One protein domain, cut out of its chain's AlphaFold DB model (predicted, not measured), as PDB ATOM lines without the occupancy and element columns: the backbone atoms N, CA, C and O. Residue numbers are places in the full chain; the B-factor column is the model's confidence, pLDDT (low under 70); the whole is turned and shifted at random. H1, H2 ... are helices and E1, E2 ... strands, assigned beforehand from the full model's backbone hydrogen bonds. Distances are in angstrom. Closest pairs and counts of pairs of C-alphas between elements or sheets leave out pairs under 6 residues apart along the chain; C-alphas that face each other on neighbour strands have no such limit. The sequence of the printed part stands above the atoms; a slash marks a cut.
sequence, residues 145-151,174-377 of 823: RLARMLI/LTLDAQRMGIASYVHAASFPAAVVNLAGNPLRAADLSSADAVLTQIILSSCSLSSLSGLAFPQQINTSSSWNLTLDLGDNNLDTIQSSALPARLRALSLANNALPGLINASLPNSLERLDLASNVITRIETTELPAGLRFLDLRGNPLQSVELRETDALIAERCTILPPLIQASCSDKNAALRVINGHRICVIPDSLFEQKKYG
ATOM      1  N   ARG A 145     139.818  63.929 132.474       30.92
ATOM      2  CA  ARG A 145     141.052  64.713 132.270       30.92
ATOM      3  C   ARG A 145     142.135  63.941 131.511       30.92
ATOM      4  O   ARG A 145     142.845  64.536 130.710       30.92
ATOM      5  N   LEU A 146     142.224  62.627 131.713       32.78
ATOM      6  CA  LEU A 146     143.196  61.760 131.040       32.78
ATOM      7  C   LEU A 146     142.787  61.506 129.582       32.78
ATOM      8  O   LEU A 146     143.629  61.571 128.694       32.78
ATOM      9  N   ALA A 147     141.484  61.352 129.315       35.59
ATOM     10  CA  ALA A 147     140.946  61.287 127.953       35.59
ATOM     11  C   ALA A 147     141.258  62.558 127.133       35.59
ATOM     12  O   ALA A 147     141.560  62.462 125.949       35.59
ATOM     13  N   ARG A 148     141.258  63.743 127.767       36.34
ATOM     14  CA  ARG A 148     141.657  65.013 127.127       36.34
ATOM     15  C   ARG A 148     143.151  65.111 126.816       36.34
ATOM     16  O   ARG A 148     143.498  65.761 125.844       36.34
ATOM     17  N   MET A 149     144.020  64.496 127.620       32.66
ATOM     18  CA  MET A 149     145.469  64.489 127.364       32.66
ATOM     19  C   MET A 149     145.876  63.450 126.314       32.66
ATOM     20  O   MET A 149     146.835  63.657 125.581       32.66
ATOM     21  N   LEU A 150     145.149  62.337 126.235       34.41
ATOM     22  CA  LEU A 150     145.427  61.253 125.295       34.41
ATOM     23  C   LEU A 150     144.946  61.555 123.863       34.41
ATOM     24  O   LEU A 150     145.446  60.965 122.910       34.41
ATOM     25  N   ILE A 151     143.996  62.480 123.707       38.31
ATOM     26  CA  ILE A 151     143.458  62.937 122.422       38.31
ATOM     27  C   ILE A 151     144.148  64.265 122.079       38.31
ATOM     28  O   ILE A 151     143.668  65.339 122.429       38.31
ATOM     29  N   LEU A 174     136.614  47.462 129.843       57.09
ATOM     30  CA  LEU A 174     137.170  48.823 129.891       57.09
ATOM     31  C   LEU A 174     136.444  49.728 128.880       57.09
ATOM     32  O   LEU A 174     136.471  49.457 127.680       57.09
ATOM     33  N   THR A 175     135.808  50.798 129.360       58.22
ATOM     34  CA  THR A 175     135.052  51.758 128.539       58.22
ATOM     35  C   THR A 175     135.712  53.134 128.598       58.22
ATOM     36  O   THR A 175     135.965  53.646 129.686       58.22
ATOM     37  N   LEU A 176     135.980  53.731 127.438       64.50
ATOM     38  CA  LEU A 176     136.401  55.120 127.280       64.50
ATOM     39  C   LEU A 176     135.172  55.959 126.926       64.50
ATOM     40  O   LEU A 176     134.658  55.836 125.817       64.50
ATOM     41  N   ASP A 177     134.716  56.810 127.845       63.59
ATOM     42  CA  ASP A 177     133.577  57.705 127.615       63.59
ATOM     43  C   ASP A 177     134.022  59.170 127.518       63.59
ATOM     44  O   ASP A 177     134.393  59.812 128.504       63.59
ATOM     45  N   ALA A 178     134.007  59.696 126.297       64.62
ATOM     46  CA  ALA A 178     134.327  61.077 125.961       64.62
ATOM     47  C   ALA A 178     133.161  61.755 125.220       64.62
ATOM     48  O   ALA A 178     133.369  62.634 124.381       64.62
ATOM     49  N   GLN A 179     131.924  61.365 125.532       70.44
ATOM     50  CA  GLN A 179     130.722  61.952 124.951       70.44
ATOM     51  C   GLN A 179     130.591  63.461 125.261       70.44
ATOM     52  O   GLN A 179     130.760  63.894 126.400       70.44
ATOM     53  N   ARG A 180     130.232  64.273 124.251       66.12
ATOM     54  CA  ARG A 180     129.939  65.726 124.355       66.12
ATOM     55  C   ARG A 180     131.058  66.568 124.983       66.12
ATOM     56  O   ARG A 180     130.802  67.533 125.700       66.12
ATOM     57  N   MET A 181     132.304  66.223 124.687       62.34
ATOM     58  CA  MET A 181     133.498  66.908 125.190       62.34
ATOM     59  C   MET A 181     133.941  68.103 124.329       62.34
ATOM     60  O   MET A 181     134.872  68.805 124.718       62.34
ATOM     61  N   GLY A 182     133.277  68.356 123.195       59.44
ATOM     62  CA  GLY A 182     133.602  69.456 122.282       59.44
ATOM     63  C   GLY A 182     134.812  69.177 121.385       59.44
ATOM     64  O   GLY A 182     135.490  70.111 120.968       59.44
ATOM     65  N   ILE A 183     135.111  67.905 121.103       64.31
ATOM     66  CA  ILE A 183     136.261  67.505 120.279       64.31
ATOM     67  C   ILE A 183     135.955  67.826 118.808       64.31
ATOM     68  O   ILE A 183     135.042  67.242 118.228       64.31
ATOM     69  N   ALA A 184     136.691  68.776 118.222       53.09
ATOM     70  CA  ALA A 184     136.273  69.456 116.990       53.09
ATOM     71  C   ALA A 184     137.025  69.076 115.702       53.09
ATOM     72  O   ALA A 184     136.614  69.503 114.621       53.09
ATOM     73  N   SER A 185     138.137  68.332 115.756       51.34
ATOM     74  CA  SER A 185     138.977  68.203 114.550       51.34
ATOM     75  C   SER A 185     139.659  66.858 114.329       51.34
ATOM     76  O   SER A 185     139.621  66.384 113.194       51.34
ATOM     77  N   TYR A 186     140.249  66.223 115.341       51.19
ATOM     78  CA  TYR A 186     141.004  64.988 115.121       51.19
ATOM     79  C   TYR A 186     141.159  64.193 116.418       51.19
ATOM     80  O   TYR A 186     141.640  64.725 117.415       51.19
ATOM     81  N   VAL A 187     140.760  62.923 116.408       53.72
ATOM     82  CA  VAL A 187     141.104  61.972 117.473       53.72
ATOM     83  C   VAL A 187     142.205  61.077 116.936       53.72
ATOM     84  O   VAL A 187     141.942  60.311 116.018       53.72
ATOM     85  N   HIS A 188     143.415  61.161 117.483       53.25
ATOM     86  CA  HIS A 188     144.428  60.132 117.267       53.25
ATOM     87  C   HIS A 188     144.392  59.200 118.467       53.25
ATOM     88  O   HIS A 188     144.741  59.603 119.578       53.25
ATOM     89  N   ALA A 189     143.928  57.969 118.271       49.88
ATOM     90  CA  ALA A 189     144.115  56.963 119.289       49.88
ATOM     91  C   ALA A 189     145.613  56.667 119.375       49.88
ATOM     92  O   ALA A 189     146.229  56.304 118.377       49.88
ATOM     93  N   ALA A 190     146.213  56.830 120.546       38.09
ATOM     94  CA  ALA A 190     147.526  56.283 120.845       38.09
ATOM     95  C   ALA A 190     147.303  55.088 121.780       38.09
ATOM     96  O   ALA A 190     147.188  55.277 122.983       38.09
ATOM     97  N   SER A 191     147.183  53.877 121.215       44.78
ATOM     98  CA  SER A 191     147.196  52.585 121.927       44.78
ATOM     99  C   SER A 191     146.338  52.545 123.202       44.78
ATOM    100  O   SER A 191     146.860  52.600 124.319       44.78
ATOM    101  N   PHE A 192     145.018  52.410 123.054       51.56
ATOM    102  CA  PHE A 192     144.109  52.292 124.200       51.56
ATOM    103  C   PHE A 192     143.614  50.853 124.399       51.56
ATOM    104  O   PHE A 192     142.999  50.302 123.482       51.56
ATOM    105  N   PRO A 193     143.747  50.277 125.611       51.94
ATOM    106  CA  PRO A 193     143.145  48.996 125.960       51.94
ATOM    107  C   PRO A 193     141.676  49.198 126.372       51.94
ATOM    108  O   PRO A 193     141.271  48.835 127.476       51.94
ATOM    109  N   ALA A 194     140.877  49.837 125.513       57.91
ATOM    110  CA  ALA A 194     139.449  50.039 125.736       57.91
ATOM    111  C   ALA A 194     138.644  49.094 124.841       57.91
ATOM    112  O   ALA A 194     138.836  49.031 123.629       57.91
ATOM    113  N   ALA A 195     137.721  48.363 125.454       67.88
ATOM    114  CA  ALA A 195     136.787  47.495 124.760       67.88
ATOM    115  C   ALA A 195     135.575  48.265 124.214       67.88
ATOM    116  O   ALA A 195     134.973  47.837 123.229       67.88
ATOM    117  N   VAL A 196     135.232  49.408 124.813       72.81
ATOM    118  CA  VAL A 196     134.170  50.309 124.346       72.81
ATOM    119  C   VAL A 196     134.726  51.725 124.231       72.81
ATOM    120  O   VAL A 196     135.338  52.220 125.174       72.81
ATOM    121  N   VAL A 197     134.503  52.386 123.097       77.19
ATOM    122  CA  VAL A 197     134.892  53.781 122.850       77.19
ATOM    123  C   VAL A 197     133.640  54.591 122.536       77.19
ATOM    124  O   VAL A 197     133.022  54.392 121.493       77.19
ATOM    125  N   ASN A 198     133.264  55.505 123.429       75.88
ATOM    126  CA  ASN A 198     132.135  56.412 123.259       75.88
ATOM    127  C   ASN A 198     132.620  57.842 123.004       75.88
ATOM    128  O   ASN A 198     133.145  58.510 123.891       75.88
ATOM    129  N   LEU A 199     132.422  58.313 121.776       78.19
ATOM    130  CA  LEU A 199     132.772  59.652 121.304       78.19
ATOM    131  C   LEU A 199     131.533  60.450 120.879       78.19
ATOM    132  O   LEU A 199     131.668  61.478 120.215       78.19
ATOM    133  N   ALA A 200     130.334  60.007 121.257       80.38
ATOM    134  CA  ALA A 200     129.082  60.603 120.812       80.38
ATOM    135  C   ALA A 200     128.983  62.115 121.100       80.38
ATOM    136  O   ALA A 200     129.492  62.615 122.103       80.38
ATOM    137  N   GLY A 201     128.265  62.872 120.272       76.56
ATOM    138  CA  GLY A 201     127.975  64.285 120.543       76.56
ATOM    139  C   GLY A 201     129.178  65.231 120.440       76.56
ATOM    140  O   GLY A 201     129.117  66.330 120.991       76.56
ATOM    141  N   ASN A 202     130.274  64.810 119.805       76.81
ATOM    142  CA  ASN A 202     131.433  65.657 119.516       76.81
ATOM    143  C   ASN A 202     131.437  66.048 118.033       76.81
ATOM    144  O   ASN A 202     131.252  65.156 117.215       76.81
ATOM    145  N   PRO A 203     131.682  67.315 117.652       74.12
ATOM    146  CA  PRO A 203     131.693  67.750 116.250       74.12
ATOM    147  C   PRO A 203     132.946  67.251 115.498       74.12
ATOM    148  O   PRO A 203     133.821  68.029 115.123       74.12
ATOM    149  N   LEU A 204     133.052  65.936 115.300       72.69
ATOM    150  CA  LEU A 204     134.214  65.273 114.719       72.69
ATOM    151  C   LEU A 204     134.244  65.441 113.197       72.69
ATOM    152  O   LEU A 204     133.250  65.231 112.510       72.69
ATOM    153  N   ARG A 205     135.430  65.750 112.661       67.31
ATOM    154  CA  ARG A 205     135.709  65.717 111.213       67.31
ATOM    155  C   ARG A 205     136.440  64.446 110.784       67.31
ATOM    156  O   ARG A 205     136.230  63.964 109.676       67.31
ATOM    157  N   ALA A 206     137.301  63.924 111.655       66.44
ATOM    158  CA  ALA A 206     138.080  62.709 111.454       66.44
ATOM    159  C   ALA A 206     138.393  62.055 112.810       66.44
ATOM    160  O   ALA A 206     138.551  62.747 113.820       66.44
ATOM    161  N   ALA A 207     138.490  60.727 112.830       68.62
ATOM    162  CA  ALA A 207     138.918  59.953 113.990       68.62
ATOM    163  C   ALA A 207     139.776  58.772 113.529       68.62
ATOM    164  O   ALA A 207     139.305  57.850 112.865       68.62
ATOM    165  N   ASP A 208     141.048  58.804 113.894       67.62
ATOM    166  CA  ASP A 208     141.987  57.725 113.666       67.62
ATOM    167  C   ASP A 208     141.994  56.782 114.874       67.62
ATOM    168  O   ASP A 208     142.599  57.061 115.909       67.62
ATOM    169  N   LEU A 209     141.286  55.660 114.739       69.62
ATOM    170  CA  LEU A 209     141.212  54.584 115.726       69.62
ATOM    171  C   LEU A 209     142.132  53.412 115.353       69.62
ATOM    172  O   LEU A 209     142.013  52.341 115.942       69.62
ATOM    173  N   SER A 210     143.037  53.578 114.383       65.94
ATOM    174  CA  SER A 210     143.838  52.482 113.815       65.94
ATOM    175  C   SER A 210     144.745  51.761 114.819       65.94
ATOM    176  O   SER A 210     145.082  50.598 114.603       65.94
ATOM    177  N   SER A 211     145.106  52.419 115.924       57.22
ATOM    178  CA  SER A 211     145.971  51.872 116.975       57.22
ATOM    179  C   SER A 211     145.217  51.224 118.147       57.22
ATOM    180  O   SER A 211     145.849  50.835 119.129       57.22
ATOM    181  N   ALA A 212     143.881  51.150 118.100       60.62
ATOM    182  CA  ALA A 212     143.105  50.547 119.182       60.62
ATOM    183  C   ALA A 212     143.368  49.031 119.283       60.62
ATOM    184  O   ALA A 212     143.454  48.336 118.270       60.62
ATOM    185  N   ASP A 213     143.492  48.533 120.516       59.34
ATOM    186  CA  ASP A 213     143.905  47.157 120.811       59.34
ATOM    187  C   ASP A 213     142.888  46.090 120.368       59.34
ATOM    188  O   ASP A 213     141.703  46.349 120.137       59.34
ATOM    189  N   ALA A 214     143.339  44.828 120.374       58.72
ATOM    190  CA  ALA A 214     142.574  43.642 119.975       58.72
ATOM    191  C   ALA A 214     141.280  43.351 120.780       58.72
ATOM    192  O   ALA A 214     140.601  42.355 120.530       58.72
ATOM    193  N   VAL A 215     140.942  44.191 121.762       63.22
ATOM    194  CA  VAL A 215     139.805  44.029 122.682       63.22
ATOM    195  C   VAL A 215     138.621  44.930 122.297       63.22
ATOM    196  O   VAL A 215     137.579  44.874 122.942       63.22
ATOM    197  N   LEU A 216     138.739  45.757 121.251       72.88
ATOM    198  CA  LEU A 216     137.681  46.687 120.849       72.88
ATOM    199  C   LEU A 216     136.418  45.949 120.363       72.88
ATOM    200  O   LEU A 216     136.438  45.245 119.351       72.88
ATOM    201  N   THR A 217     135.313  46.150 121.081       78.38
ATOM    202  CA  THR A 217     133.990  45.543 120.834       78.38
ATOM    203  C   THR A 217     132.921  46.556 120.434       78.38
ATOM    204  O   THR A 217     131.951  46.196 119.764       78.38
ATOM    205  N   GLN A 218     133.071  47.830 120.802       82.38
ATOM    206  CA  GLN A 218     132.071  48.851 120.498       82.38
ATOM    207  C   GLN A 218     132.694  50.224 120.256       82.38
ATOM    208  O   GLN A 218     133.534  50.678 121.030       82.38
ATOM    209  N   ILE A 219     132.237  50.894 119.200       85.69
ATOM    210  CA  ILE A 219     132.561  52.283 118.869       85.69
ATOM    211  C   ILE A 219     131.245  53.050 118.724       85.69
ATOM    212  O   ILE A 219     130.401  52.682 117.909       85.69
ATOM    213  N   ILE A 220     131.080  54.123 119.495       84.25
ATOM    214  CA  ILE A 220     129.908  55.000 119.457       84.25
ATOM    215  C   ILE A 220     130.347  56.375 118.952       84.25
ATOM    216  O   ILE A 220     131.072  57.101 119.628       84.25
ATOM    217  N   LEU A 221     129.901  56.722 117.750       85.56
ATOM    218  CA  LEU A 221     130.168  57.971 117.029       85.56
ATOM    219  C   LEU A 221     128.851  58.676 116.666       85.56
ATOM    220  O   LEU A 221     128.752  59.368 115.649       85.56
ATOM    221  N   SER A 222     127.817  58.486 117.486       87.50
ATOM    222  CA  SER A 222     126.495  59.055 117.245       87.50
ATOM    223  C   SER A 222     126.458  60.565 117.505       87.50
ATOM    224  O   SER A 222     127.068  61.028 118.470       87.50
ATOM    225  N   SER A 223     125.674  61.338 116.748       84.94
ATOM    226  CA  SER A 223     125.565  62.803 116.925       84.94
ATOM    227  C   SER A 223     126.894  63.553 116.774       84.94
ATOM    228  O   SER A 223     127.137  64.530 117.483       84.94
ATOM    229  N   CYS A 224     127.771  63.097 115.880       82.88
ATOM    230  CA  CYS A 224     129.095  63.687 115.690       82.88
ATOM    231  C   CYS A 224     129.185  64.691 114.530       82.88
ATOM    232  O   CYS A 224     130.266  65.197 114.235       82.88
ATOM    233  N   SER A 225     128.062  64.991 113.871       83.88
ATOM    234  CA  SER A 225     127.994  65.847 112.676       83.88
ATOM    235  C   SER A 225     128.824  65.330 111.490       83.88
ATOM    236  O   SER A 225     129.237  66.113 110.635       83.88
ATOM    237  N   LEU A 226     129.053  64.015 111.413       82.38
ATOM    238  CA  LEU A 226     129.793  63.395 110.314       82.38
ATOM    239  C   LEU A 226     128.984  63.474 109.016       82.38
ATOM    240  O   LEU A 226     127.829  63.055 108.982       82.38
ATOM    241  N   SER A 227     129.600  63.975 107.945       82.56
ATOM    242  CA  SER A 227     129.028  63.970 106.588       82.56
ATOM    243  C   SER A 227     129.619  62.883 105.684       82.56
ATOM    244  O   SER A 227     129.063  62.593 104.635       82.56
ATOM    245  N   SER A 228     130.742  62.275 106.074       81.31
ATOM    246  CA  SER A 228     131.414  61.189 105.348       81.31
ATOM    247  C   SER A 228     132.207  60.305 106.317       81.31
ATOM    248  O   SER A 228     132.599  60.750 107.397       81.31
ATOM    249  N   LEU A 229     132.490  59.065 105.907       77.38
ATOM    250  CA  LEU A 229     133.356  58.123 106.628       77.38
ATOM    251  C   LEU A 229     134.844  58.254 106.256       77.38
ATOM    252  O   LEU A 229     135.685  57.624 106.888       77.38
ATOM    253  N   SER A 230     135.199  59.079 105.264       73.06
ATOM    254  CA  SER A 230     136.563  59.184 104.709       73.06
ATOM    255  C   SER A 230     137.640  59.675 105.692       73.06
ATOM    256  O   SER A 230     138.822  59.634 105.367       73.06
ATOM    257  N   GLY A 231     137.248  60.152 106.876       68.69
ATOM    258  CA  GLY A 231     138.149  60.557 107.961       68.69
ATOM    259  C   GLY A 231     138.232  59.561 109.121       68.69
ATOM    260  O   GLY A 231     138.872  59.874 110.122       68.69
ATOM    261  N   LEU A 232     137.565  58.406 109.034       77.38
ATOM    262  CA  LEU A 232     137.587  57.374 110.070       77.38
ATOM    263  C   LEU A 232     138.583  56.276 109.692       77.38
ATOM    264  O   LEU A 232     138.444  55.648 108.645       77.38
ATOM    265  N   ALA A 233     139.568  56.017 110.551       76.06
ATOM    266  CA  ALA A 233     140.474  54.881 110.393       76.06
ATOM    267  C   ALA A 233     140.205  53.843 111.483       76.06
ATOM    268  O   ALA A 233     140.075  54.189 112.654       76.06
ATOM    269  N   PHE A 234     140.128  52.569 111.101       77.56
ATOM    270  CA  PHE A 234     139.834  51.457 112.006       77.56
ATOM    271  C   PHE A 234     141.048  50.526 112.158       77.56
ATOM    272  O   PHE A 234     141.866  50.441 111.237       77.56
ATOM    273  N   PRO A 235     141.173  49.795 113.284       71.12
ATOM    274  CA  PRO A 235     142.249  48.825 113.485       71.12
ATOM    275  C   PRO A 235     142.311  47.767 112.380       71.12
ATOM    276  O   PRO A 235     141.332  47.066 112.115       71.12
ATOM    277  N   GLN A 236     143.485  47.583 111.769       69.12
ATOM    278  CA  GLN A 236     143.661  46.581 110.707       69.12
ATOM    279  C   GLN A 236     143.451  45.146 111.206       69.12
ATOM    280  O   GLN A 236     143.032  44.282 110.432       69.12
ATOM    281  N   GLN A 237     143.687  44.883 112.495       67.00
ATOM    282  CA  GLN A 237     143.519  43.548 113.070       67.00
ATOM    283  C   GLN A 237     142.051  43.080 113.050       67.00
ATOM    284  O   GLN A 237     141.813  41.875 112.945       67.00
ATOM    285  N   ILE A 238     141.068  43.998 113.045       69.06
ATOM    286  CA  ILE A 238     139.636  43.653 112.925       69.06
ATOM    287  C   ILE A 238     139.384  42.794 111.683       69.06
ATOM    288  O   ILE A 238     138.574  41.870 111.709       69.06
ATOM    289  N   ASN A 239     140.132  43.037 110.609       67.06
ATOM    290  CA  ASN A 239     139.956  42.317 109.357       67.06
ATOM    291  C   ASN A 239     140.552  40.893 109.386       67.06
ATOM    292  O   ASN A 239     140.206  40.087 108.523       67.06
ATOM    293  N   THR A 240     141.399  40.545 110.365       65.88
ATOM    294  CA  THR A 240     142.117  39.255 110.403       65.88
ATOM    295  C   THR A 240     141.541  38.239 111.402       65.88
ATOM    296  O   THR A 240     141.483  37.053 111.063       65.88
ATOM    297  N   SER A 241     141.027  38.639 112.578       66.12
ATOM    298  CA  SER A 241     140.481  37.680 113.576       66.12
ATOM    299  C   SER A 241     139.033  37.280 113.300       66.12
ATOM    300  O   SER A 241     138.187  38.132 113.033       66.12
ATOM    301  N   SER A 242     138.726  35.981 113.300       63.19
ATOM    302  CA  SER A 242     137.386  35.452 112.971       63.19
ATOM    303  C   SER A 242     136.382  35.605 114.110       63.19
ATOM    304  O   SER A 242     135.182  35.508 113.880       63.19
ATOM    305  N   SER A 243     136.866  35.875 115.323       61.75
ATOM    306  CA  SER A 243     136.052  36.042 116.528       61.75
ATOM    307  C   SER A 243     135.745  37.512 116.856       61.75
ATOM    308  O   SER A 243     135.207  37.791 117.930       61.75
ATOM    309  N   TRP A 244     136.111  38.465 115.989       69.31
ATOM    310  CA  TRP A 244     135.908  39.885 116.282       69.31
ATOM    311  C   TRP A 244     134.417  40.236 116.295       69.31
ATOM    312  O   TRP A 244     133.684  39.935 115.359       69.31
ATOM    313  N   ASN A 245     133.970  40.876 117.374       74.25
ATOM    314  CA  ASN A 245     132.574  41.237 117.607       74.25
ATOM    315  C   ASN A 245     132.466  42.756 117.768       74.25
ATOM    316  O   ASN A 245     132.239  43.255 118.869       74.25
ATOM    317  N   LEU A 246     132.711  43.482 116.676       84.25
ATOM    318  CA  LEU A 246     132.648  44.938 116.683       84.25
ATOM    319  C   LEU A 246     131.228  45.427 116.387       84.25
ATOM    320  O   LEU A 246     130.587  45.003 115.421       84.25
ATOM    321  N   THR A 247     130.776  46.368 117.204       87.19
ATOM    322  CA  THR A 247     129.549  47.137 117.015       87.19
ATOM    323  C   THR A 247     129.908  48.599 116.757       87.19
ATOM    324  O   THR A 247     130.717  49.180 117.478       87.19
ATOM    325  N   LEU A 248     129.353  49.180 115.697       89.62
ATOM    326  CA  LEU A 248     129.623  50.555 115.285       89.62
ATOM    327  C   LEU A 248     128.312  51.333 115.231       89.62
ATOM    328  O   LEU A 248     127.406  50.983 114.475       89.62
ATOM    329  N   ASP A 249     128.230  52.392 116.024       88.81
ATOM    330  CA  ASP A 249     127.090  53.299 116.037       88.81
ATOM    331  C   ASP A 249     127.461  54.642 115.408       88.81
ATOM    332  O   ASP A 249     128.254  55.406 115.954       88.81
ATOM    333  N   LEU A 250     126.889  54.906 114.238       88.94
ATOM    334  CA  LEU A 250     127.011  56.136 113.458       88.94
ATOM    335  C   LEU A 250     125.657  56.860 113.365       88.94
ATOM    336  O   LEU A 250     125.444  57.667 112.453       88.94
ATOM    337  N   GLY A 251     124.732  56.585 114.289       86.44
ATOM    338  CA  GLY A 251     123.412  57.204 114.312       86.44
ATOM    339  C   GLY A 251     123.445  58.725 114.513       86.44
ATOM    340  O   GLY A 251     124.412  59.285 115.027       86.44
ATOM    341  N   ASP A 252     122.380  59.419 114.120       85.19
ATOM    342  CA  ASP A 252     122.220  60.869 114.315       85.19
ATOM    343  C   ASP A 252     123.351  61.719 113.693       85.19
ATOM    344  O   ASP A 252     123.747  62.746 114.245       85.19
ATOM    345  N   ASN A 253     123.902  61.299 112.554       87.88
ATOM    346  CA  ASN A 253     124.888  62.064 111.785       87.88
ATOM    347  C   ASN A 253     124.248  62.683 110.521       87.88
ATOM    348  O   ASN A 253     123.030  62.671 110.348       87.88
ATOM    349  N   ASN A 254     125.063  63.278 109.648       87.19
ATOM    350  CA  ASN A 254     124.638  63.882 108.382       87.19
ATOM    351  C   ASN A 254     125.153  63.070 107.178       87.19
ATOM    352  O   ASN A 254     125.515  63.651 106.156       87.19
ATOM    353  N   LEU A 255     125.236  61.740 107.300       85.69
ATOM    354  CA  LEU A 255     125.714  60.879 106.218       85.69
ATOM    355  C   LEU A 255     124.661  60.804 105.105       85.69
ATOM    356  O   LEU A 255     123.512  60.441 105.359       85.69
ATOM    357  N   ASP A 256     125.062  61.122 103.877       84.12
ATOM    358  CA  ASP A 256     124.243  61.006 102.662       84.12
ATOM    359  C   ASP A 256     124.642  59.801 101.791       84.12
ATOM    360  O   ASP A 256     123.858  59.322 100.976       84.12
ATOM    361  N   THR A 257     125.842  59.261 102.001       79.81
ATOM    362  CA  THR A 257     126.409  58.130 101.270       79.81
ATOM    363  C   THR A 257     127.265  57.267 102.196       79.81
ATOM    364  O   THR A 257     127.858  57.748 103.164       79.81
ATOM    365  N   ILE A 258     127.347  55.965 101.904       76.06
ATOM    366  CA  ILE A 258     128.225  55.028 102.617       76.06
ATOM    367  C   ILE A 258     129.048  54.269 101.588       76.06
ATOM    368  O   ILE A 258     128.512  53.488 100.805       76.06
ATOM    369  N   GLN A 259     130.362  54.469 101.611       69.94
ATOM    370  CA  GLN A 259     131.288  53.615 100.874       69.94
ATOM    371  C   GLN A 259     131.634  52.405 101.738       69.94
ATOM    372  O   GLN A 259     132.176  52.559 102.833       69.94
ATOM    373  N   SER A 260     131.340  51.195 101.260       64.81
ATOM    374  CA  SER A 260     131.620  49.962 102.007       64.81
ATOM    375  C   SER A 260     133.104  49.764 102.313       64.81
ATOM    376  O   SER A 260     133.440  49.210 103.355       64.81
ATOM    377  N   SER A 261     133.993  50.280 101.461       67.00
ATOM    378  CA  SER A 261     135.446  50.280 101.667       67.00
ATOM    379  C   SER A 261     135.897  51.043 102.916       67.00
ATOM    380  O   SER A 261     136.989  50.787 103.416       67.00
ATOM    381  N   ALA A 262     135.075  51.965 103.426       71.56
ATOM    382  CA  ALA A 262     135.360  52.715 104.643       71.56
ATOM    383  C   ALA A 262     134.918  51.975 105.921       71.56
ATOM    384  O   ALA A 262     135.259  52.409 107.017       71.56
ATOM    385  N   LEU A 263     134.163  50.875 105.809       81.00
ATOM    386  CA  LEU A 263     133.701  50.084 106.952       81.00
ATOM    387  C   LEU A 263     134.629  48.882 107.217       81.00
ATOM    388  O   LEU A 263     135.159  48.289 106.277       81.00
ATOM    389  N   PRO A 264     134.803  48.455 108.483       80.38
ATOM    390  CA  PRO A 264     135.550  47.238 108.802       80.38
ATOM    391  C   PRO A 264     134.893  45.987 108.197       80.38
ATOM    392  O   PRO A 264     133.680  45.803 108.301       80.38
ATOM    393  N   ALA A 265     135.687  45.069 107.639       79.00
ATOM    394  CA  ALA A 265     135.166  43.888 106.938       79.00
ATOM    395  C   ALA A 265     134.475  42.867 107.870       79.00
ATOM    396  O   ALA A 265     133.663  42.050 107.425       79.00
ATOM    397  N   ARG A 266     134.800  42.895 109.170       81.06
ATOM    398  CA  ARG A 266     134.271  41.986 110.207       81.06
ATOM    399  C   ARG A 266     133.352  42.674 111.219       81.06
ATOM    400  O   ARG A 266     133.365  42.362 112.407       81.06
ATOM    401  N   LEU A 267     132.579  43.647 110.750       85.56
ATOM    402  CA  LEU A 267     131.614  44.360 111.572       85.56
ATOM    403  C   LEU A 267     130.371  43.499 111.836       85.56
ATOM    404  O   LEU A 267     129.754  43.008 110.897       85.56
ATOM    405  N   ARG A 268     129.960  43.359 113.101       88.12
ATOM    406  CA  ARG A 268     128.782  42.557 113.475       88.12
ATOM    407  C   ARG A 268     127.496  43.374 113.516       88.12
ATOM    408  O   ARG A 268     126.444  42.881 113.112       88.12
ATOM    409  N   ALA A 269     127.550  44.593 114.044       89.88
ATOM    410  CA  ALA A 269     126.386  45.471 114.117       89.88
ATOM    411  C   ALA A 269     126.734  46.880 113.648       89.88
ATOM    412  O   ALA A 269     127.770  47.420 114.039       89.88
ATOM    413  N   LEU A 270     125.844  47.460 112.850       91.44
ATOM    414  CA  LEU A 270     125.976  48.799 112.295       91.44
ATOM    415  C   LEU A 270     124.679  49.574 112.516       91.44
ATOM    416  O   LEU A 270     123.621  49.157 112.046       91.44
ATOM    417  N   SER A 271     124.779  50.701 113.212       91.75
ATOM    418  CA  SER A 271     123.697  51.677 113.329       91.75
ATOM    419  C   SER A 271     124.007  52.895 112.471       91.75
ATOM    420  O   SER A 271     125.058  53.515 112.603       91.75
ATOM    421  N   LEU A 272     123.081  53.212 111.578       90.06
ATOM    422  CA  LEU A 272     123.069  54.363 110.677       90.06
ATOM    423  C   LEU A 272     121.740  55.118 110.805       90.06
ATOM    424  O   LEU A 272     121.345  55.862 109.904       90.06
ATOM    425  N   ALA A 273     121.032  54.919 111.917       87.50
ATOM    426  CA  ALA A 273     119.740  55.535 112.164       87.50
ATOM    427  C   ALA A 273     119.827  57.070 112.136       87.50
ATOM    428  O   ALA A 273     120.852  57.649 112.490       87.50
ATOM    429  N   ASN A 274     118.744  57.740 111.746       85.56
ATOM    430  CA  ASN A 274     118.636  59.202 111.722       85.56
ATOM    431  C   ASN A 274     119.762  59.896 110.913       85.56
ATOM    432  O   ASN A 274     120.317  60.899 111.365       85.56
ATOM    433  N   ASN A 275     120.104  59.369 109.733       88.31
ATOM    434  CA  ASN A 275     120.998  60.008 108.756       88.31
ATOM    435  C   ASN A 275     120.192  60.518 107.532       88.31
ATOM    436  O   ASN A 275     118.962  60.591 107.570       88.31
ATOM    437  N   ALA A 276     120.869  60.917 106.450       87.44
ATOM    438  CA  ALA A 276     120.264  61.456 105.228       87.44
ATOM    439  C   ALA A 276     120.475  60.540 104.005       87.44
ATOM    440  O   ALA A 276     120.597  61.022 102.881       87.44
ATOM    441  N   LEU A 277     120.499  59.219 104.207       86.38
ATOM    442  CA  LEU A 277     120.780  58.248 103.143       86.38
ATOM    443  C   LEU A 277     119.584  58.118 102.170       86.38
ATOM    444  O   LEU A 277     118.509  57.709 102.615       86.38
ATOM    445  N   PRO A 278     119.737  58.408 100.858       78.81
ATOM    446  CA  PRO A 278     118.673  58.273  99.852       78.81
ATOM    447  C   PRO A 278     118.452  56.824  99.385       78.81
ATOM    448  O   PRO A 278     117.408  56.490  98.825       78.81
ATOM    449  N   GLY A 279     119.423  55.947  99.633       75.06
ATOM    450  CA  GLY A 279     119.396  54.527  99.304       75.06
ATOM    451  C   GLY A 279     120.708  53.851  99.702       75.06
ATOM    452  O   GLY A 279     121.646  54.517 100.133       75.06
ATOM    453  N   LEU A 280     120.790  52.531  99.531       67.75
ATOM    454  CA  LEU A 280     122.015  51.739  99.755       67.75
ATOM    455  C   LEU A 280     122.866  51.576  98.474       67.75
ATOM    456  O   LEU A 280     123.732  50.706  98.398       67.75
ATOM    457  N   ILE A 281     122.609  52.396  97.450       53.03
ATOM    458  CA  ILE A 281     123.088  52.181  96.078       53.03
ATOM    459  C   ILE A 281     124.630  52.158  96.048       53.03
ATOM    460  O   ILE A 281     125.284  53.147  96.374       53.03
ATOM    461  N   ASN A 282     125.179  51.012  95.628       52.53
ATOM    462  CA  ASN A 282     126.602  50.641  95.517       52.53
ATOM    463  C   ASN A 282     127.361  50.288  96.814       52.53
ATOM    464  O   ASN A 282     128.567  50.044  96.753       52.53
ATOM    465  N   ALA A 283     126.695  50.184  97.966       56.97
ATOM    466  CA  ALA A 283     127.337  49.741  99.205       56.97
ATOM    467  C   ALA A 283     127.253  48.211  99.351       56.97
ATOM    468  O   ALA A 283     126.243  47.673  99.799       56.97
ATOM    469  N   SER A 284     128.320  47.486  99.004       66.25
ATOM    470  CA  SER A 284     128.473  46.081  99.412       66.25
ATOM    471  C   SER A 284     128.709  46.017 100.922       66.25
ATOM    472  O   SER A 284     129.835  46.154 101.397       66.25
ATOM    473  N   LEU A 285     127.639  45.885 101.704       78.69
ATOM    474  CA  LEU A 285     127.742  45.792 103.158       78.69
ATOM    475  C   LEU A 285     128.642  44.605 103.569       78.69
ATOM    476  O   LEU A 285     128.685  43.595 102.866       78.69
ATOM    477  N   PRO A 286     129.359  44.683 104.706       81.44
ATOM    478  CA  PRO A 286     130.212  43.585 105.154       81.44
ATOM    479  C   PRO A 286     129.405  42.295 105.376       81.44
ATOM    480  O   PRO A 286     128.428  42.293 106.121       81.44
ATOM    481  N   ASN A 287     129.842  41.169 104.802       81.81
ATOM    482  CA  ASN A 287     129.134  39.875 104.897       81.81
ATOM    483  C   ASN A 287     129.006  39.317 106.329       81.81
ATOM    484  O   ASN A 287     128.220  38.406 106.576       81.81
ATOM    485  N   SER A 288     129.796  39.844 107.266       82.81
ATOM    486  CA  SER A 288     129.801  39.495 108.692       82.81
ATOM    487  C   SER A 288     128.689  40.173 109.505       82.81
ATOM    488  O   SER A 288     128.512  39.853 110.683       82.81
ATOM    489  N   LEU A 289     127.945  41.099 108.896       87.00
ATOM    490  CA  LEU A 289     126.964  41.926 109.581       87.00
ATOM    491  C   LEU A 289     125.713  41.119 109.962       87.00
ATOM    492  O   LEU A 289     125.016  40.571 109.113       87.00
ATOM    493  N   GLU A 290     125.398  41.092 111.258       90.12
ATOM    494  CA  GLU A 290     124.207  40.442 111.813       90.12
ATOM    495  C   GLU A 290     123.072  41.432 112.095       90.12
ATOM    496  O   GLU A 290     121.901  41.052 112.075       90.12
ATOM    497  N   ARG A 291     123.394  42.694 112.403       89.25
ATOM    498  CA  ARG A 291     122.397  43.730 112.706       89.25
ATOM    499  C   ARG A 291     122.674  45.007 111.930       89.25
ATOM    500  O   ARG A 291     123.783  45.535 112.000       89.25
ATOM    501  N   LEU A 292     121.646  45.518 111.266       90.69
ATOM    502  CA  LEU A 292     121.684  46.767 110.521       90.69
ATOM    503  C   LEU A 292     120.493  47.643 110.910       90.69
ATOM    504  O   LEU A 292     119.342  47.252 110.722       90.69
ATOM    505  N   ASP A 293     120.773  48.826 111.444       88.75
ATOM    506  CA  ASP A 293     119.761  49.835 111.747       88.75
ATOM    507  C   ASP A 293     119.884  51.005 110.763       88.75
ATOM    508  O   ASP A 293     120.891  51.710 110.741       88.75
ATOM    509  N   LEU A 294     118.865  51.184 109.927       89.31
ATOM    510  CA  LEU A 294     118.722  52.248 108.932       89.31
ATOM    511  C   LEU A 294     117.478  53.104 109.215       89.31
ATOM    512  O   LEU A 294     116.983  53.797 108.318       89.31
ATOM    513  N   ALA A 295     116.940  53.064 110.437       85.69
ATOM    514  CA  ALA A 295     115.719  53.778 110.776       85.69
ATOM    515  C   ALA A 295     115.848  55.295 110.538       85.69
ATOM    516  O   ALA A 295     116.911  55.885 110.700       85.69
ATOM    517  N   SER A 296     114.742  55.941 110.172       87.12
ATOM    518  CA  SER A 296     114.606  57.390 109.994       87.12
ATOM    519  C   SER A 296     115.631  58.005 109.030       87.12
ATOM    520  O   SER A 296     116.180  59.071 109.306       87.12
ATOM    521  N   ASN A 297     115.908  57.330 107.916       89.50
ATOM    522  CA  ASN A 297     116.661  57.890 106.794       89.50
ATOM    523  C   ASN A 297     115.695  58.397 105.700       89.50
ATOM    524  O   ASN A 297     114.480  58.479 105.903       89.50
ATOM    525  N   VAL A 298     116.223  58.751 104.526       89.06
ATOM    526  CA  VAL A 298     115.437  59.167 103.351       89.06
ATOM    527  C   VAL A 298     115.441  58.097 102.256       89.06
ATOM    528  O   VAL A 298     115.324  58.410 101.074       89.06
ATOM    529  N   ILE A 299     115.546  56.820 102.647       86.75
ATOM    530  CA  ILE A 299     115.603  55.695 101.711       86.75
ATOM    531  C   ILE A 299     114.250  55.562 101.018       86.75
ATOM    532  O   ILE A 299     113.245  55.216 101.644       86.75
ATOM    533  N   THR A 300     114.224  55.813  99.711       83.31
ATOM    534  CA  THR A 300     113.005  55.652  98.907       83.31
ATOM    535  C   THR A 300     112.911  54.277  98.272       83.31
ATOM    536  O   THR A 300     111.808  53.774  98.077       83.31
ATOM    537  N   ARG A 301     114.043  53.666  97.906       80.06
ATOM    538  CA  ARG A 301     114.078  52.371  97.216       80.06
ATOM    539  C   ARG A 301     115.267  51.543  97.677       80.06
ATOM    540  O   ARG A 301     116.348  52.087  97.897       80.06
ATOM    541  N   ILE A 302     115.064  50.236  97.806       79.69
ATOM    542  CA  ILE A 302     116.145  49.259  97.980       79.69
ATOM    543  C   ILE A 302     116.171  48.436  96.700       79.69
ATOM    544  O   ILE A 302     115.344  47.551  96.518       79.69
ATOM    545  N   GLU A 303     117.077  48.794  95.798       72.25
ATOM    546  CA  GLU A 303     117.294  48.139  94.508       72.25
ATOM    547  C   GLU A 303     118.794  47.824  94.402       72.25
ATOM    548  O   GLU A 303     119.614  48.529  94.996       72.25
ATOM    549  N   THR A 304     119.147  46.728  93.722       67.81
ATOM    550  CA  THR A 304     120.541  46.321  93.412       67.81
ATOM    551  C   THR A 304     121.511  46.198  94.603       67.81
ATOM    552  O   THR A 304     122.727  46.119  94.417       67.81
ATOM    553  N   THR A 305     120.994  46.121  95.833       72.88
ATOM    554  CA  THR A 305     121.788  45.969  97.062       72.88
ATOM    555  C   THR A 305     121.830  44.504  97.484       72.88
ATOM    556  O   THR A 305     120.781  43.883  97.624       72.88
ATOM    557  N   GLU A 306     123.029  43.965  97.699       77.75
ATOM    558  CA  GLU A 306     123.212  42.625  98.274       77.75
ATOM    559  C   GLU A 306     123.112  42.714  99.795       77.75
ATOM    560  O   GLU A 306     123.838  43.486 100.433       77.75
ATOM    561  N   LEU A 307     122.203  41.938 100.380       80.50
ATOM    562  CA  LEU A 307     122.084  41.858 101.829       80.50
ATOM    563  C   LEU A 307     123.129  40.878 102.394       80.50
ATOM    564  O   LEU A 307     123.331  39.801 101.835       80.50
ATOM    565  N   PRO A 308     123.777  41.192 103.532       83.00
ATOM    566  CA  PRO A 308     124.710  40.272 104.178       83.00
ATOM    567  C   PRO A 308     124.036  38.942 104.532       83.00
ATOM    568  O   PRO A 308     123.018  38.922 105.222       83.00
ATOM    569  N   ALA A 309     124.636  37.817 104.138       81.44
ATOM    570  CA  ALA A 309     124.061  36.484 104.360       81.44
ATOM    571  C   ALA A 309     123.792  36.153 105.847       81.44
ATOM    572  O   ALA A 309     122.931  35.330 106.158       81.44
ATOM    573  N   GLY A 310     124.530  36.783 106.770       81.88
ATOM    574  CA  GLY A 310     124.386  36.617 108.219       81.88
ATOM    575  C   GLY A 310     123.360  37.539 108.890       81.88
ATOM    576  O   GLY A 310     123.239  37.491 110.117       81.88
ATOM    577  N   LEU A 311     122.638  38.377 108.137       86.94
ATOM    578  CA  LEU A 311     121.768  39.407 108.700       86.94
ATOM    579  C   LEU A 311     120.560  38.798 109.434       86.94
ATOM    580  O   LEU A 311     119.786  38.015 108.885       86.94
ATOM    581  N   ARG A 312     120.388  39.181 110.699       88.44
ATOM    582  CA  ARG A 312     119.318  38.723 111.603       88.44
ATOM    583  C   ARG A 312     118.343  39.832 111.977       88.44
ATOM    584  O   ARG A 312     117.237  39.541 112.427       88.44
ATOM    585  N   PHE A 313     118.756  41.087 111.852       87.69
ATOM    586  CA  PHE A 313     117.943  42.243 112.204       87.69
ATOM    587  C   PHE A 313     118.176  43.380 111.212       87.69
ATOM    588  O   PHE A 313     119.324  43.772 110.993       87.69
ATOM    589  N   LEU A 314     117.086  43.904 110.655       88.88
ATOM    590  CA  LEU A 314     117.074  45.020 109.719       88.88
ATOM    591  C   LEU A 314     115.978  46.012 110.115       88.88
ATOM    592  O   LEU A 314     114.790  45.693 110.044       88.88
ATOM    593  N   ASP A 315     116.359  47.225 110.505       85.00
ATOM    594  CA  ASP A 315     115.404  48.297 110.803       85.00
ATOM    595  C   ASP A 315     115.389  49.348 109.691       85.00
ATOM    596  O   ASP A 315     116.393  49.983 109.396       85.00
ATOM    597  N   LEU A 316     114.230  49.525 109.071       86.62
ATOM    598  CA  LEU A 316     113.922  50.461 107.994       86.62
ATOM    599  C   LEU A 316     112.800  51.438 108.395       86.62
ATOM    600  O   LEU A 316     112.303  52.188 107.550       86.62
ATOM    601  N   ARG A 317     112.354  51.451 109.660       84.31
ATOM    602  CA  ARG A 317     111.240  52.310 110.118       84.31
ATOM    603  C   ARG A 317     111.532  53.778 109.860       84.31
ATOM    604  O   ARG A 317     112.653  54.214 110.032       84.31
ATOM    605  N   GLY A 318     110.520  54.566 109.504       80.69
ATOM    606  CA  GLY A 318     110.693  56.010 109.298       80.69
ATOM    607  C   GLY A 318     111.370  56.403 107.980       80.69
ATOM    608  O   GLY A 318     111.702  57.569 107.827       80.69
ATOM    609  N   ASN A 319     111.539  55.467 107.039       84.44
ATOM    610  CA  ASN A 319     111.961  55.753 105.665       84.44
ATOM    611  C   ASN A 319     110.748  55.879 104.718       84.44
ATOM    612  O   ASN A 319     109.792  55.108 104.864       84.44
ATOM    613  N   PRO A 320     110.773  56.784 103.721       85.06
ATOM    614  CA  PRO A 320     109.721  56.931 102.708       85.06
ATOM    615  C   PRO A 320     109.812  55.853 101.605       85.06
ATOM    616  O   PRO A 320     109.908  56.167 100.418       85.06
ATOM    617  N   LEU A 321     109.789  54.572 101.991       84.62
ATOM    618  CA  LEU A 321     109.955  53.439 101.075       84.62
ATOM    619  C   LEU A 321     108.815  53.356 100.046       84.62
ATOM    620  O   LEU A 321     107.645  53.227 100.401       84.62
ATOM    621  N   GLN A 322     109.177  53.367  98.766       80.56
ATOM    622  CA  GLN A 322     108.294  53.169  97.617       80.56
ATOM    623  C   GLN A 322     108.392  51.738  97.072       80.56
ATOM    624  O   GLN A 322     107.369  51.126  96.766       80.56
ATOM    625  N   SER A 323     109.608  51.193  96.964       79.06
ATOM    626  CA  SER A 323     109.866  49.828  96.485       79.06
ATOM    627  C   SER A 323     111.036  49.178  97.228       79.06
ATOM    628  O   SER A 323     112.049  49.810  97.521       79.06
ATOM    629  N   VAL A 324     110.895  47.890  97.536       83.06
ATOM    630  CA  VAL A 324     111.968  47.010  98.012       83.06
ATOM    631  C   VAL A 324     112.060  45.837  97.043       83.06
ATOM    632  O   VAL A 324     111.096  45.087  96.886       83.06
ATOM    633  N   GLU A 325     113.195  45.710  96.366       83.75
ATOM    634  CA  GLU A 325     113.489  44.640  95.415       83.75
ATOM    635  C   GLU A 325     114.732  43.883  95.882       83.75
ATOM    636  O   GLU A 325     115.831  44.436  95.932       83.75
ATOM    637  N   LEU A 326     114.551  42.613  96.240       85.19
ATOM    638  CA  LEU A 326     115.625  41.740  96.707       85.19
ATOM    639  C   LEU A 326     115.968  40.684  95.659       85.19
ATOM    640  O   LEU A 326     115.118  40.248  94.880       85.19
ATOM    641  N   ARG A 327     117.226  40.250  95.674       85.06
ATOM    642  CA  ARG A 327     117.700  39.081  94.934       85.06
ATOM    643  C   ARG A 327     117.032  37.804  95.465       85.06
ATOM    644  O   ARG A 327     116.688  37.723  96.644       85.06
ATOM    645  N   GLU A 328     116.855  36.795  94.617       83.69
ATOM    646  CA  GLU A 328     116.211  35.532  94.992       83.69
ATOM    647  C   GLU A 328     116.940  34.792  96.119       83.69
ATOM    648  O   GLU A 328     116.287  34.317  97.051       83.69
ATOM    649  N   THR A 329     118.274  34.778  96.120       81.50
ATOM    650  CA  THR A 329     119.058  34.247  97.254       81.50
ATOM    651  C   THR A 329     118.869  35.037  98.545       81.50
ATOM    652  O   THR A 329     118.829  34.453  99.628       81.50
ATOM    653  N   ASP A 330     118.711  36.357  98.441       82.81
ATOM    654  CA  ASP A 330     118.593  37.256  99.594       82.81
ATOM    655  C   ASP A 330     117.177  37.220 100.182       82.81
ATOM    656  O   ASP A 330     116.968  37.528 101.356       82.81
ATOM    657  N   ALA A 331     116.194  36.762  99.405       79.75
ATOM    658  CA  ALA A 331     114.838  36.526  99.882       79.75
ATOM    659  C   ALA A 331     114.800  35.504 101.039       79.75
ATOM    660  O   ALA A 331     113.977  35.637 101.943       79.75
ATOM    661  N   LEU A 332     115.730  34.538 101.073       77.56
ATOM    662  CA  LEU A 332     115.875  33.588 102.187       77.56
ATOM    663  C   LEU A 332     116.373  34.257 103.478       77.56
ATOM    664  O   LEU A 332     116.118  33.764 104.576       77.56
ATOM    665  N   ILE A 333     117.061  35.399 103.379       80.88
ATOM    666  CA  ILE A 333     117.480  36.179 104.550       80.88
ATOM    667  C   ILE A 333     116.244  36.791 105.214       80.88
ATOM    668  O   ILE A 333     116.135  36.772 106.438       80.88
ATOM    669  N   ALA A 334     115.254  37.238 104.434       76.44
ATOM    670  CA  ALA A 334     113.987  37.751 104.962       76.44
ATOM    671  C   ALA A 334     113.160  36.689 105.727       76.44
ATOM    672  O   ALA A 334     112.318  37.048 106.549       76.44
ATOM    673  N   GLU A 335     113.429  35.389 105.542       77.94
ATOM    674  CA  GLU A 335     112.837  34.310 106.356       77.94
ATOM    675  C   GLU A 335     113.461  34.177 107.752       77.94
ATOM    676  O   GLU A 335     112.883  33.561 108.648       77.94
ATOM    677  N   ARG A 336     114.667  34.700 107.962       82.00
ATOM    678  CA  ARG A 336     115.414  34.537 109.224       82.00
ATOM    679  C   ARG A 336     115.749  35.867 109.890       82.00
ATOM    680  O   ARG A 336     116.181  35.885 111.042       82.00
ATOM    681  N   CYS A 337     115.539  36.964 109.174       84.06
ATOM    682  CA  CYS A 337     115.791  38.323 109.606       84.06
ATOM    683  C   CYS A 337     114.510  38.964 110.150       84.06
ATOM    684  O   CYS A 337     113.442  38.876 109.550       84.06
ATOM    685  N   THR A 338     114.622  39.643 111.288       85.81
ATOM    686  CA  THR A 338     113.559  40.515 111.793       85.81
ATOM    687  C   THR A 338     113.621  41.840 111.042       85.81
ATOM    688  O   THR A 338     114.527  42.635 111.297       85.81
ATOM    689  N   ILE A 339     112.674  42.070 110.128       84.44
ATOM    690  CA  ILE A 339     112.579  43.306 109.344       84.44
ATOM    691  C   ILE A 339     111.507  44.219 109.945       84.44
ATOM    692  O   ILE A 339     110.359  43.815 110.140       84.44
ATOM    693  N   LEU A 340     111.871  45.468 110.226       80.88
ATOM    694  CA  LEU A 340     110.956  46.499 110.716       80.88
ATOM    695  C   LEU A 340     110.910  47.668 109.723       80.88
ATOM    696  O   LEU A 340     111.962  48.089 109.272       80.88
ATOM    697  N   PRO A 341     109.746  48.257 109.397       81.19
ATOM    698  CA  PRO A 341     108.408  47.755 109.669       81.19
ATOM    699  C   PRO A 341     108.092  46.561 108.748       81.19
ATOM    700  O   PRO A 341     108.857  46.272 107.825       81.19
ATOM    701  N   PRO A 342     106.948  45.884 108.938       78.44
ATOM    702  CA  PRO A 342     106.502  44.890 107.981       78.44
ATOM    703  C   PRO A 342     106.376  45.491 106.576       78.44
ATOM    704  O   PRO A 342     105.578  46.400 106.358       78.44
ATOM    705  N   LEU A 343     107.171  44.997 105.626       81.50
ATOM    706  CA  LEU A 343     107.079  45.401 104.224       81.50
ATOM    707  C   LEU A 343     105.799  44.815 103.616       81.50
ATOM    708  O   LEU A 343     105.640  43.601 103.595       81.50
ATOM    709  N   ILE A 344     104.870  45.651 103.152       79.25
ATOM    710  CA  ILE A 344     103.600  45.214 102.542       79.25
ATOM    711  C   ILE A 344     103.460  45.893 101.176       79.25
ATOM    712  O   ILE A 344     102.630  46.781 100.988       79.25
ATOM    713  N   GLN A 345     104.303  45.516 100.214       79.00
ATOM    714  CA  GLN A 345     104.215  46.074  98.864       79.00
ATOM    715  C   GLN A 345     102.981  45.537  98.126       79.00
ATOM    716  O   GLN A 345     102.657  44.346  98.184       79.00
ATOM    717  N   ALA A 346     102.291  46.432  97.416       75.44
ATOM    718  CA  ALA A 346     101.150  46.083  96.573       75.44
ATOM    719  C   ALA A 346     101.588  45.569  95.190       75.44
ATOM    720  O   ALA A 346     100.978  44.639  94.665       75.44
ATOM    721  N   SER A 347     102.651  46.150  94.633       78.88
ATOM    722  CA  SER A 347     103.186  45.849  93.305       78.88
ATOM    723  C   SER A 347     104.704  46.028  93.276       78.88
ATOM    724  O   SER A 347     105.271  46.731  94.116       78.88
ATOM    725  N   CYS A 348     105.344  45.408  92.289       80.69
ATOM    726  CA  CYS A 348     106.773  45.551  92.038       80.69
ATOM    727  C   CYS A 348     107.042  46.631  90.992       80.69
ATOM    728  O   CYS A 348     106.199  46.869  90.127       80.69
ATOM    729  N   SER A 349     108.180  47.316  91.122       79.12
ATOM    730  CA  SER A 349     108.592  48.357  90.175       79.12
ATOM    731  C   SER A 349     109.055  47.704  88.872       79.12
ATOM    732  O   SER A 349     108.673  48.132  87.782       79.12
ATOM    733  N   ASP A 350     109.806  46.603  88.979       76.75
ATOM    734  CA  ASP A 350     110.193  45.789  87.834       76.75
ATOM    735  C   ASP A 350     109.109  44.787  87.404       76.75
ATOM    736  O   ASP A 350     108.464  44.133  88.224       76.75
ATOM    737  N   LYS A 351     108.956  44.617  86.086       77.50
ATOM    738  CA  LYS A 351     108.031  43.655  85.468       77.50
ATOM    739  C   LYS A 351     108.473  42.200  85.647       77.50
ATOM    740  O   LYS A 351     107.634  41.308  85.629       77.50
ATOM    741  N   ASN A 352     109.775  41.975  85.801       79.44
ATOM    742  CA  ASN A 352     110.394  40.670  86.012       79.44
ATOM    743  C   ASN A 352     110.550  40.330  87.504       79.44
ATOM    744  O   ASN A 352     111.061  39.261  87.835       79.44
ATOM    745  N   ALA A 353     110.141  41.229  88.407       82.06
ATOM    746  CA  ALA A 353     110.106  40.965  89.838       82.06
ATOM    747  C   ALA A 353     108.778  40.300  90.227       82.06
ATOM    748  O   ALA A 353     107.696  40.795  89.911       82.06
ATOM    749  N   ALA A 354     108.861  39.200  90.967       83.38
ATOM    750  CA  ALA A 354     107.699  38.511  91.508       83.38
ATOM    751  C   ALA A 354     107.442  38.951  92.954       83.38
ATOM    752  O   ALA A 354     108.348  38.952  93.788       83.38
ATOM    753  N   LEU A 355     106.194  39.285  93.281       85.50
ATOM    754  CA  LEU A 355     105.809  39.579  94.660       85.50
ATOM    755  C   LEU A 355     105.728  38.271  95.463       85.50
ATOM    756  O   LEU A 355     104.904  37.408  95.161       85.50
ATOM    757  N   ARG A 356     106.550  38.134  96.505       83.94
ATOM    758  CA  ARG A 356     106.564  36.970  97.402       83.94
ATOM    759  C   ARG A 356     106.168  37.368  98.816       83.94
ATOM    760  O   ARG A 356     106.509  38.451  99.288       83.94
ATOM    761  N   VAL A 357     105.443  36.476  99.494       83.12
ATOM    762  CA  VAL A 357     105.100  36.628 100.913       83.12
ATOM    763  C   VAL A 357     106.062  35.791 101.745       83.12
ATOM    764  O   VAL A 357     106.070  34.571 101.623       83.12
ATOM    765  N   ILE A 358     106.873  36.444 102.573       79.19
ATOM    766  CA  ILE A 358     107.945  35.833 103.361       79.19
ATOM    767  C   ILE A 358     107.814  36.331 104.802       79.19
ATOM    768  O   ILE A 358     107.928  37.529 105.040       79.19
ATOM    769  N   ASN A 359     107.509  35.449 105.763       75.25
ATOM    770  CA  ASN A 359     107.300  35.802 107.183       75.25
ATOM    771  C   ASN A 359     106.359  37.000 107.440       75.25
ATOM    772  O   ASN A 359     106.575  37.809 108.337       75.25
ATOM    773  N   GLY A 360     105.292  37.126 106.649       74.12
ATOM    774  CA  GLY A 360     104.341  38.240 106.769       74.12
ATOM    775  C   GLY A 360     104.768  39.525 106.050       74.12
ATOM    776  O   GLY A 360     104.025  40.505 106.076       74.12
ATOM    777  N   HIS A 361     105.909  39.517 105.357       82.25
ATOM    778  CA  HIS A 361     106.352  40.584 104.465       82.25
ATOM    779  C   HIS A 361     105.976  40.272 103.011       82.25
ATOM    780  O   HIS A 361     106.251  39.180 102.529       82.25
ATOM    781  N   ARG A 362     105.375  41.222 102.289       84.19
ATOM    782  CA  ARG A 362     105.167  41.175 100.833       84.19
ATOM    783  C   ARG A 362     106.296  41.955 100.161       84.19
ATOM    784  O   ARG A 362     106.254  43.186 100.167       84.19
ATOM    785  N   ILE A 363     107.286  41.240  99.629       87.06
ATOM    786  CA  ILE A 363     108.524  41.799  99.064       87.06
ATOM    787  C   ILE A 363     108.646  41.396  97.594       87.06
ATOM    788  O   ILE A 363     108.245  40.295  97.212       87.06
ATOM    789  N   CYS A 364     109.199  42.275  96.767       86.69
ATOM    790  CA  CYS A 364     109.498  41.966  95.374       86.69
ATOM    791  C   CYS A 364     110.829  41.230  95.252       86.69
ATOM    792  O   CYS A 364     111.849  41.695  95.756       86.69
ATOM    793  N   VAL A 365     110.812  40.081  94.583       86.19
ATOM    794  CA  VAL A 365     111.976  39.211  94.413       86.19
ATOM    795  C   VAL A 365     112.323  39.108  92.935       86.19
ATOM    796  O   VAL A 365     111.460  38.804  92.112       86.19
ATOM    797  N   ILE A 366     113.585  39.376  92.609       86.75
ATOM    798  CA  ILE A 366     114.131  39.328  91.251       86.75
ATOM    799  C   ILE A 366     115.053  38.109  91.131       86.75
ATOM    800  O   ILE A 366     115.886  37.912  92.020       86.75
ATOM    801  N   PRO A 367     114.952  37.324  90.040       85.12
ATOM    802  CA  PRO A 367     115.882  36.234  89.769       85.12
ATOM    803  C   PRO A 367     117.335  36.705  89.771       85.12
ATOM    804  O   PRO A 367     117.660  37.748  89.196       85.12
ATOM    805  N   ASP A 368     118.218  35.905  90.360       83.00
ATOM    806  CA  ASP A 368     119.644  36.208  90.504       83.00
ATOM    807  C   ASP A 368     120.304  36.667  89.198       83.00
ATOM    808  O   ASP A 368     120.995  37.678  89.176       83.00
ATOM    809  N   SER A 369     120.039  35.983  88.082       79.62
ATOM    810  CA  SER A 369     120.612  36.320  86.772       79.62
ATOM    811  C   SER A 369     120.231  37.722  86.283       79.62
ATOM    812  O   SER A 369     121.063  38.429  85.713       79.62
ATOM    813  N   LEU A 370     118.993  38.155  86.536       80.12
ATOM    814  CA  LEU A 370     118.502  39.488  86.177       80.12
ATOM    815  C   LEU A 370     118.988  40.557  87.156       80.12
ATOM    816  O   LEU A 370     119.237  41.692  86.754       80.12
ATOM    817  N   PHE A 371     119.150  40.204  88.431       80.44
ATOM    818  CA  PHE A 371     119.752  41.081  89.430       80.44
ATOM    819  C   PHE A 371     121.221  41.383  89.087       80.44
ATOM    820  O   PHE A 371     121.622  42.545  89.062       80.44
ATOM    821  N   GLU A 372     121.995  40.354  88.732       77.00
ATOM    822  CA  GLU A 372     123.386  40.464  88.275       77.00
ATOM    823  C   GLU A 372     123.487  41.280  86.977       77.00
ATOM    824  O   GLU A 372     124.337  42.160  86.855       77.00
ATOM    825  N   GLN A 373     122.565  41.084  86.027       76.81
ATOM    826  CA  GLN A 373     122.493  41.907  84.818       76.81
ATOM    827  C   GLN A 373     122.130  43.371  85.122       76.81
ATOM    828  O   GLN A 373     122.686  44.279  84.515       76.81
ATOM    829  N   LYS A 374     121.238  43.651  86.076       74.06
ATOM    830  CA  LYS A 374     120.947  45.033  86.498       74.06
ATOM    831  C   LYS A 374     122.128  45.692  87.207       74.06
ATOM    832  O   LYS A 374     122.335  46.893  87.051       74.06
ATOM    833  N   LYS A 375     122.887  44.923  87.991       73.38
ATOM    834  CA  LYS A 375     124.025  45.414  88.776       73.38
ATOM    835  C   LYS A 375     125.293  45.593  87.930       73.38
ATOM    836  O   LYS A 375     125.985  46.594  88.089       73.38
ATOM    837  N   TYR A 376     125.573  44.662  87.016       70.31
ATOM    838  CA  TYR A 376     126.821  44.592  86.238       70.31
ATOM    839  C   TYR A 376     126.630  44.682  84.714       70.31
ATOM    840  O   TYR A 376     127.600  44.868  83.979       70.31
ATOM    841  N   GLY A 377     125.404  44.586  84.198       54.53
ATOM    842  CA  GLY A 377     125.106  44.514  82.758       54.53
ATOM    843  C   GLY A 377     125.322  45.807  81.969       54.53
ATOM    844  O   GLY A 377     125.201  45.791  80.749       54.53
TER     845      GLY A 377
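This is residues 145 to 151 and 174 to 377 of the 823 residues of the protein "Protein kinase domain-containing protein" of Pythium brassicum (UniProt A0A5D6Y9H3). The chain, with little regular structure, winds in stacked turns, lining up short strands E1 E2 E3 E4 E5 E6 E7 E9 as one curled parallel wall; a small mixed sheet, E8 E11 E10, sits at the E9 end with H3 and H4. The printed part, 211 residues, has 69 in four named helices and eleven named strands: class mixed. It is compact, radius of gyration of the C-alphas 18.4 A, spanning 60 by 32 by 32 A.

H1 is residues 145-150, from C-alpha (141.052, 64.713, 132.270); E1 175-177; E2 196-198; E3 218-220; H2 236-239; E4 246-249; E5 267-271; E6 291-293; E7 313-315; E8 323-327; H3 328-334; E9 338-340; E10 354-358; E11 361-366, 15.4 A long; H4 368-376, to C-alpha (126.821, 44.592, 86.238).

Between E1 and E2, N 198 and O 176 are 2.8 A apart. E3, H2, E4 make a strand-helix-strand unit, a right-handed crossover between parallel neighbours. In hairpin E10 and E11, N 356 and O 363 are 2.8 A apart. H3, over E11, has height 7.9 A over the sheet; H4 only grazes it. H3 has 0 of 3 O i to N i+4 pairs within hydrogen-bond range, but 4 of 4 i+3 pairs.

Residues 152 to 173 are cut out, a 17.2 A gap between C-alphas; 59 residues have pLDDT under 70.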